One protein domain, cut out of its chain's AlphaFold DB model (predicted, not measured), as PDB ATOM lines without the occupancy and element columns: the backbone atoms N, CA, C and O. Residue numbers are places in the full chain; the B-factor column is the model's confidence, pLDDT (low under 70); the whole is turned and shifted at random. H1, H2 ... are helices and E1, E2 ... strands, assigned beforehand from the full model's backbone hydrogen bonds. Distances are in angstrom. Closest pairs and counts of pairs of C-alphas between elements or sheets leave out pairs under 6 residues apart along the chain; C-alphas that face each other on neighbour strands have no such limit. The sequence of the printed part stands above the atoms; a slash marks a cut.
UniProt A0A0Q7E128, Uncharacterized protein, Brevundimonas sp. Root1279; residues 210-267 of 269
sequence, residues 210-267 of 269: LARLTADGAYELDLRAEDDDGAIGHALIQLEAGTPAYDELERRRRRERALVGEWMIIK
ATOM      1  N   LEU A 210      47.626  46.721  96.101       86.06
ATOM      2  CA  LEU A 210      49.045  46.527  96.378       86.06
ATOM      3  C   LEU A 210      49.827  47.835  96.424       86.06
ATOM      4  O   LEU A 210      49.495  48.789  95.736       86.06
ATOM      5  N   ALA A 211      50.911  47.845  97.199       89.75
ATOM      6  CA  ALA A 211      51.917  48.901  97.228       89.75
ATOM      7  C   ALA A 211      53.291  48.334  96.867       89.75
ATOM      8  O   ALA A 211      53.691  47.300  97.407       89.75
ATOM      9  N   ARG A 212      54.068  49.059  96.065       90.75
ATOM     10  CA  ARG A 212      55.497  48.805  95.851       90.75
ATOM     11  C   ARG A 212      56.282  50.092  96.026       90.75
ATOM     12  O   ARG A 212      55.900  51.132  95.506       90.75
ATOM     13  N   LEU A 213      57.393  50.012  96.756       89.44
ATOM     14  CA  LEU A 213      58.338  51.122  96.839       89.44
ATOM     15  C   LEU A 213      59.181  51.139  95.560       89.44
ATOM     16  O   LEU A 213      59.863  50.159  95.257       89.44
ATOM     17  N   THR A 214      59.132  52.237  94.823       89.75
ATOM     18  CA  THR A 214      59.898  52.440  93.595       89.75
ATOM     19  C   THR A 214      61.343  52.851  93.909       89.75
ATOM     20  O   THR A 214      61.696  53.204  95.039       89.75
ATOM     21  N   ALA A 215      62.228  52.776  92.911       87.88
ATOM     22  CA  ALA A 215      63.661  53.039  93.095       87.88
ATOM     23  C   ALA A 215      63.985  54.503  93.459       87.88
ATOM     24  O   ALA A 215      65.010  54.770  94.085       87.88
ATOM     25  N   ASP A 216      63.120  55.437  93.074       89.50
ATOM     26  CA  ASP A 216      63.172  56.862  93.419       89.50
ATOM     27  C   ASP A 216      62.567  57.176  94.799       89.50
ATOM     28  O   ASP A 216      62.671  58.306  95.275       89.50
ATOM     29  N   GLY A 217      62.024  56.167  95.488       89.75
ATOM     30  CA  GLY A 217      61.529  56.283  96.854       89.75
ATOM     31  C   GLY A 217      60.077  56.743  96.971       89.75
ATOM     32  O   GLY A 217      59.665  57.065  98.081       89.75
ATOM     33  N   ALA A 218      59.312  56.759  95.877       92.50
ATOM     34  CA  ALA A 218      57.856  56.880  95.918       92.50
ATOM     35  C   ALA A 218      57.195  55.510  96.164       92.50
ATOM     36  O   ALA A 218      57.827  54.455  96.061       92.50
ATOM     37  N   TYR A 219      55.914  55.512  96.524       91.38
ATOM     38  CA  TYR A 219      55.095  54.303  96.488       91.38
ATOM     39  C   TYR A 219      54.211  54.314  95.248       91.38
ATOM     40  O   TYR A 219      53.398  55.214  95.076       91.38
ATOM     41  N   GLU A 220      54.303  53.263  94.445       91.25
ATOM     42  CA  GLU A 220      53.300  52.934  93.441       91.25
ATOM     43  C   GLU A 220      52.227  52.071  94.099       91.25
ATOM     44  O   GLU A 220      52.541  51.049  94.719       91.25
ATOM     45  N   LEU A 221      50.972  52.492  93.994       90.31
ATOM     46  CA  LEU A 221      49.819  51.733  94.446       90.31
ATOM     47  C   LEU A 221      49.022  51.249  93.244       90.31
ATOM     48  O   LEU A 221      48.740  52.045  92.356       90.31
ATOM     49  N   ASP A 222      48.613  49.990  93.265       88.44
ATOM     50  CA  ASP A 222      47.611  49.429  92.362       88.44
ATOM     51  C   ASP A 222      46.374  49.143  93.202       88.44
ATOM     52  O   ASP A 222      46.415  48.249  94.050       88.44
ATOM     53  N   LEU A 223      45.349  49.989  93.091       85.25
ATOM     54  CA  LEU A 223      44.198  49.984  93.989       85.25
ATOM     55  C   LEU A 223      42.900  49.662  93.263       85.25
ATOM     56  O   LEU A 223      42.574  50.261  92.236       85.25
ATOM     57  N   ARG A 224      42.090  48.829  93.911       83.62
ATOM     58  CA  ARG A 224      40.676  48.649  93.599       83.62
ATOM     59  C   ARG A 224      39.880  49.822  94.156       83.62
ATOM     60  O   ARG A 224      39.937  50.106  95.355       83.62
ATOM     61  N   ALA A 225      39.157  50.524  93.300       79.38
ATOM     62  CA  ALA A 225      38.176  51.527  93.673       79.38
ATOM     63  C   ALA A 225      36.828  50.841  93.915       79.38
ATOM     64  O   ALA A 225      36.299  50.200  93.013       79.38
ATOM     65  N   GLU A 226      36.280  50.998  95.120       82.81
ATOM     66  CA  GLU A 226      34.923  50.557  95.452       82.81
ATOM     67  C   GLU A 226      34.130  51.686  96.113       82.81
ATOM     68  O   GLU A 226      34.700  52.498  96.849       82.81
ATOM     69  N   ASP A 227      32.818  51.740  95.900       78.56
ATOM     70  CA  ASP A 227      31.909  52.600  96.665       78.56
ATOM     71  C   ASP A 227      30.785  51.800  97.346       78.56
ATOM     72  O   ASP A 227      30.749  50.569  97.310       78.56
ATOM     73  N   ASP A 228      29.893  52.502  98.049       76.69
ATOM     74  CA  ASP A 228      28.780  51.871  98.768       76.69
ATOM     75  C   ASP A 228      27.693  51.321  97.821       76.69
ATOM     76  O   ASP A 228      26.912  50.460  98.234       76.69
ATOM     77  N   ASP A 229      27.672  51.771  96.562       72.00
ATOM     78  CA  ASP A 229      26.743  51.328  95.516       72.00
ATOM     79  C   ASP A 229      27.308  50.149  94.698       72.00
ATOM     80  O   ASP A 229      26.626  49.577  93.843       72.00
ATOM     81  N   GLY A 230      28.539  49.731  95.012       72.62
ATOM     82  CA  GLY A 230      29.218  48.592  94.413       72.62
ATOM     83  C   GLY A 230      29.919  48.910  93.098       72.62
ATOM     84  O   GLY A 230      30.270  47.968  92.390       72.62
ATOM     85  N   ALA A 231      30.124  50.186  92.750       73.81
ATOM     86  CA  ALA A 231      30.994  50.545  91.633       73.81
ATOM     87  C   ALA A 231      32.371  49.916  91.851       73.81
ATOM     88  O   ALA A 231      32.911  50.008  92.950       73.81
ATOM     89  N   ILE A 232      32.923  49.274  90.822       80.31
ATOM     90  CA  ILE A 232      34.237  48.625  90.866       80.31
ATOM     91  C   ILE A 232      35.061  49.188  89.716       80.31
ATOM     92  O   ILE A 232      34.618  49.174  88.570       80.31
ATOM     93  N   GLY A 233      36.251  49.692  90.023       78.75
ATOM     94  CA  GLY A 233      37.245  50.069  89.024       78.75
ATOM     95  C   GLY A 233      38.653  49.978  89.591       78.75
ATOM     96  O   GLY A 233      38.845  49.594  90.747       78.75
ATOM     97  N   HIS A 234      39.644  50.372  88.798       83.00
ATOM     98  CA  HIS A 234      41.057  50.228  89.160       83.00
ATOM     99  C   HIS A 234      41.819  51.508  88.896       83.00
ATOM    100  O   HIS A 234      41.573  52.180  87.893       83.00
ATOM    101  N   ALA A 235      42.779  51.831  89.767       84.88
ATOM    102  CA  ALA A 235      43.770  52.835  89.423       84.88
ATOM    103  C   ALA A 235      45.182  52.551  89.930       84.88
ATOM    104  O   ALA A 235      45.385  52.066  91.043       84.88
ATOM    105  N   LEU A 236      46.155  52.986  89.127       86.06
ATOM    106  CA  LEU A 236      47.542  53.151  89.542       86.06
ATOM    107  C   LEU A 236      47.758  54.561  90.098       86.06
ATOM    108  O   LEU A 236      47.501  55.556  89.416       86.06
ATOM    109  N   ILE A 237      48.278  54.643  91.319       89.88
ATOM    110  CA  ILE A 237      48.502  55.892  92.052       89.88
ATOM    111  C   ILE A 237      49.964  55.980  92.464       89.88
ATOM    112  O   ILE A 237      50.516  55.038  93.021       89.88
ATOM    113  N   GLN A 238      50.576  57.141  92.264       90.38
ATOM    114  CA  GLN A 238      51.886  57.448  92.830       90.38
ATOM    115  C   GLN A 238      51.710  58.244  94.128       90.38
ATOM    116  O   GLN A 238      51.036  59.277  94.162       90.38
ATOM    117  N   LEU A 239      52.304  57.748  95.210       89.88
ATOM    118  CA  LEU A 239      52.373  58.408  96.507       89.88
ATOM    119  C   LEU A 239      53.795  58.879  96.785       89.88
ATOM    120  O   LEU A 239      54.697  58.091  97.075       89.88
ATOM    121  N   GLU A 240      53.952  60.195  96.785       89.25
ATOM    122  CA  GLU A 240      55.201  60.857  97.128       89.25
ATOM    123  C   GLU A 240      55.518  60.770  98.628       89.25
ATOM    124  O   GLU A 240      54.627  60.727  99.494       89.25
ATOM    125  N   ALA A 241      56.815  60.802  98.933       88.88
ATOM    126  CA  ALA A 241      57.317  60.829 100.297       88.88
ATOM    127  C   ALA A 241      56.801  62.047 101.084       88.88
ATOM    128  O   ALA A 241      56.710  63.163 100.570       88.88
ATOM    129  N   GLY A 242      56.506  61.836 102.369       86.19
ATOM    130  CA  GLY A 242      56.057  62.890 103.287       86.19
ATOM    131  C   GLY A 242      54.545  63.128 103.313       86.19
ATOM    132  O   GLY A 242      54.083  64.020 104.025       86.19
ATOM    133  N   THR A 243      53.759  62.333 102.583       87.81
ATOM    134  CA  THR A 243      52.303  62.286 102.775       87.81
ATOM    135  C   THR A 243      51.937  61.391 103.973       87.81
ATOM    136  O   THR A 243      52.639  60.415 104.248       87.81
ATOM    137  N   PRO A 244      50.817  61.645 104.682       88.25
ATOM    138  CA  PRO A 244      50.382  60.774 105.780       88.25
ATOM    139  C   PRO A 244      50.196  59.305 105.369       88.25
ATOM    140  O   PRO A 244      50.501  58.399 106.147       88.25
ATOM    141  N   ALA A 245      49.726  59.067 104.139       86.81
ATOM    142  CA  ALA A 245      49.558  57.729 103.577       86.81
ATOM    143  C   ALA A 245      50.902  57.041 103.300       86.81
ATOM    144  O   ALA A 245      51.056  55.863 103.623       86.81
ATOM    145  N   TYR A 246      51.889  57.778 102.779       91.50
ATOM    146  CA  TYR A 246      53.255  57.278 102.619       91.50
ATOM    147  C   TYR A 246      53.839  56.827 103.963       91.50
ATOM    148  O   TYR A 246      54.350  55.713 104.087       91.50
ATOM    149  N   ASP A 247      53.710  57.663 104.998       89.50
ATOM    150  CA  ASP A 247      54.233  57.352 106.329       89.50
ATOM    151  C   ASP A 247      53.565  56.112 106.940       89.50
ATOM    152  O   ASP A 247      54.210  55.336 107.650       89.50
ATOM    153  N   GLU A 248      52.273  55.907 106.674       87.75
ATOM    154  CA  GLU A 248      51.556  54.706 107.098       87.75
ATOM    155  C   GLU A 248      52.042  53.453 106.359       87.75
ATOM    156  O   GLU A 248      52.329  52.445 107.009       87.75
ATOM    157  N   LEU A 249      52.220  53.514 105.035       88.44
ATOM    158  CA  LEU A 249      52.767  52.398 104.256       88.44
ATOM    159  C   LEU A 249      54.187  52.035 104.695       88.44
ATOM    160  O   LEU A 249      54.491  50.856 104.867       88.44
ATOM    161  N   GLU A 250      55.039  53.022 104.964       90.31
ATOM    162  CA  GLU A 250      56.400  52.776 105.443       90.31
ATOM    163  C   GLU A 250      56.399  52.158 106.856       90.31
ATOM    164  O   GLU A 250      57.193  51.255 107.149       90.31
ATOM    165  N   ARG A 251      55.473  52.565 107.740       88.44
ATOM    166  CA  ARG A 251      55.272  51.896 109.042       88.44
ATOM    167  C   ARG A 251      54.831  50.444 108.872       88.44
ATOM    168  O   ARG A 251      55.350  49.586 109.591       88.44
ATOM    169  N   ARG A 252      53.897  50.168 107.956       86.88
ATOM    170  CA  ARG A 252      53.406  48.811 107.660       86.88
ATOM    171  C   ARG A 252      54.513  47.941 107.080       86.88
ATOM    172  O   ARG A 252      54.811  46.909 107.673       86.88
ATOM    173  N   ARG A 253      55.232  48.412 106.056       86.88
ATOM    174  CA  ARG A 253      56.365  47.705 105.432       86.88
ATOM    175  C   ARG A 253      57.434  47.286 106.441       86.88
ATOM    176  O   ARG A 253      58.018  46.216 106.331       86.88
ATOM    177  N   ARG A 254      57.707  48.116 107.454       85.75
ATOM    178  CA  ARG A 254      58.673  47.787 108.520       85.75
ATOM    179  C   ARG A 254      58.171  46.724 109.499       85.75
ATOM    180  O   ARG A 254      58.989  46.053 110.127       85.75
ATOM    181  N   ARG A 255      56.854  46.612 109.689       83.38
ATOM    182  CA  ARG A 255      56.219  45.668 110.626       83.38
ATOM    183  C   ARG A 255      55.892  44.336 109.965       83.38
ATOM    184  O   ARG A 255      56.078  43.289 110.581       83.38
ATOM    185  N   GLU A 256      55.399  44.379 108.737       75.69
ATOM    186  CA  GLU A 256      54.923  43.225 107.989       75.69
ATOM    187  C   GLU A 256      56.057  42.665 107.126       75.69
ATOM    188  O   GLU A 256      56.659  43.364 106.320       75.69
ATOM    189  N   ARG A 257      56.382  41.382 107.319       59.31
ATOM    190  CA  ARG A 257      57.374  40.660 106.498       59.31
ATOM    191  C   ARG A 257      56.747  39.921 105.313       59.31
ATOM    192  O   ARG A 257      57.470  39.278 104.559       59.31
ATOM    193  N   ALA A 258      55.421  39.953 105.194       57.59
ATOM    194  CA  ALA A 258      54.690  39.278 104.134       57.59
ATOM    195  C   ALA A 258      54.681  40.172 102.889       57.59
ATOM    196  O   ALA A 258      53.801  41.010 102.717       57.59
ATOM    197  N   LEU A 259      55.708  40.012 102.061       64.25
ATOM    198  CA  LEU A 259      55.723  40.536 100.703       64.25
ATOM    199  C   LEU A 259      55.292  39.420  99.749       64.25
ATOM    200  O   LEU A 259      55.731  38.275  99.901       64.25
ATOM    201  N   VAL A 260      54.475  39.756  98.755       63.16
ATOM    202  CA  VAL A 260      54.259  38.913  97.575       63.16
ATOM    203  C   VAL A 260      55.232  39.421  96.510       63.16
ATOM    204  O   VAL A 260      54.948  40.351  95.759       63.16
ATOM    205  N   GLY A 261      56.457  38.887  96.527       72.50
ATOM    206  CA  GLY A 261      57.570  39.429  95.741       72.50
ATOM    207  C   GLY A 261      58.060  40.778  96.285       72.50
ATOM    208  O   GLY A 261      58.523  40.848  97.421       72.50
ATOM    209  N   GLU A 262      57.976  41.838  95.475       79.62
ATOM    210  CA  GLU A 262      58.291  43.226  95.874       79.62
ATOM    211  C   GLU A 262      57.058  44.009  96.357       79.62
ATOM    212  O   GLU A 262      57.188  45.139  96.835       79.62
ATOM    213  N   TRP A 263      55.868  43.417  96.236       82.25
ATOM    214  CA  TRP A 263      54.598  44.065  96.532       82.25
ATOM    215  C   TRP A 263      54.119  43.749  97.951       82.25
ATOM    216  O   TRP A 263      54.225  42.621  98.440       82.25
ATOM    217  N   MET A 264      53.564  44.762  98.609       85.56
ATOM    218  CA  MET A 264      52.902  44.680  99.908       85.56
ATOM    219  C   MET A 264      51.389  44.771  99.706       85.56
ATOM    220  O   MET A 264      50.917  45.688  99.039       85.56
ATOM    221  N   ILE A 265      50.626  43.859 100.312       81.44
ATOM    222  CA  ILE A 265      49.159  43.898 100.271       81.44
ATOM    223  C   ILE A 265      48.656  45.097 101.079       81.44
ATOM    224  O   ILE A 265      49.005  45.267 102.250       81.44
ATOM    225  N   ILE A 266      47.805  45.917 100.470       79.88
ATOM    226  CA  ILE A 266      47.174  47.059 101.121       79.88
ATOM    227  C   ILE A 266      45.825  46.621 101.676       79.88
ATOM    228  O   ILE A 266      44.919  46.205 100.959       79.88
ATOM    229  N   LYS A 267      45.675  46.765 102.987       77.75
ATOM    230  CA  LYS A 267      44.372  46.790 103.662       77.75
ATOM    231  C   LYS A 267      43.920  48.243 103.825       77.75
ATOM    232  O   LYS A 267      44.795  49.115 103.800       77.75
TER     233      LYS A 267
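Overview. This is residues 210 to 267 of the 269 residues of an uncharacterized protein of Brevundimonas sp. Root1279 (UniProt A0A0Q7E128). A strongly twisted antiparallel sheet, in order E3, E2, E1, E4, has one helix, H1, across one face, and the long hairpin of E2 and E3 reaches past the helix. The printed part has 58 residues with four named strands and one named helix, in chain order E1, E2, E3, H1, E4, a mixed class. It is only just compact, close to loose: radius of gyration of the C-alphas 12.2 A, spans 34 by 23 by 18 A.

Along the chain. E3 is residues 232 to 239, 21.4 A from first to last C-alpha, and bends by 50 degrees at residue 236. E2 is residues 219 to 226, 20.5 A. E1, residues 210 to 213, begins at C-alpha (49.045, 46.527, 96.378). E4, residues 263 to 266, ends at C-alpha (47.174, 47.059, 101.121). H1 is residues 244 to 255, 16.9 A.

Arrangement. E1, E2 and E3 form a meander, each strand the antiparallel neighbour of the one before. Within hydrogen-bond range are N 223 and O 235 of E2 and E3, 2.9 A, N 212 and O 220 of E1 and E2, 2.8 A, and N 211 and O 264 of E1 and E4, 2.8 A. H1 is on the sheet, two layers, at a height of 9.3 A. In H1 every O i to N i+4 pair is within hydrogen-bond range.

Size, cuts and confidence. The two C-alphas farthest apart, of Ala 215 and Asp 229, are 37.0 A apart. The printed part has no cut and no long link; residues 257 to 260 have pLDDT under 70.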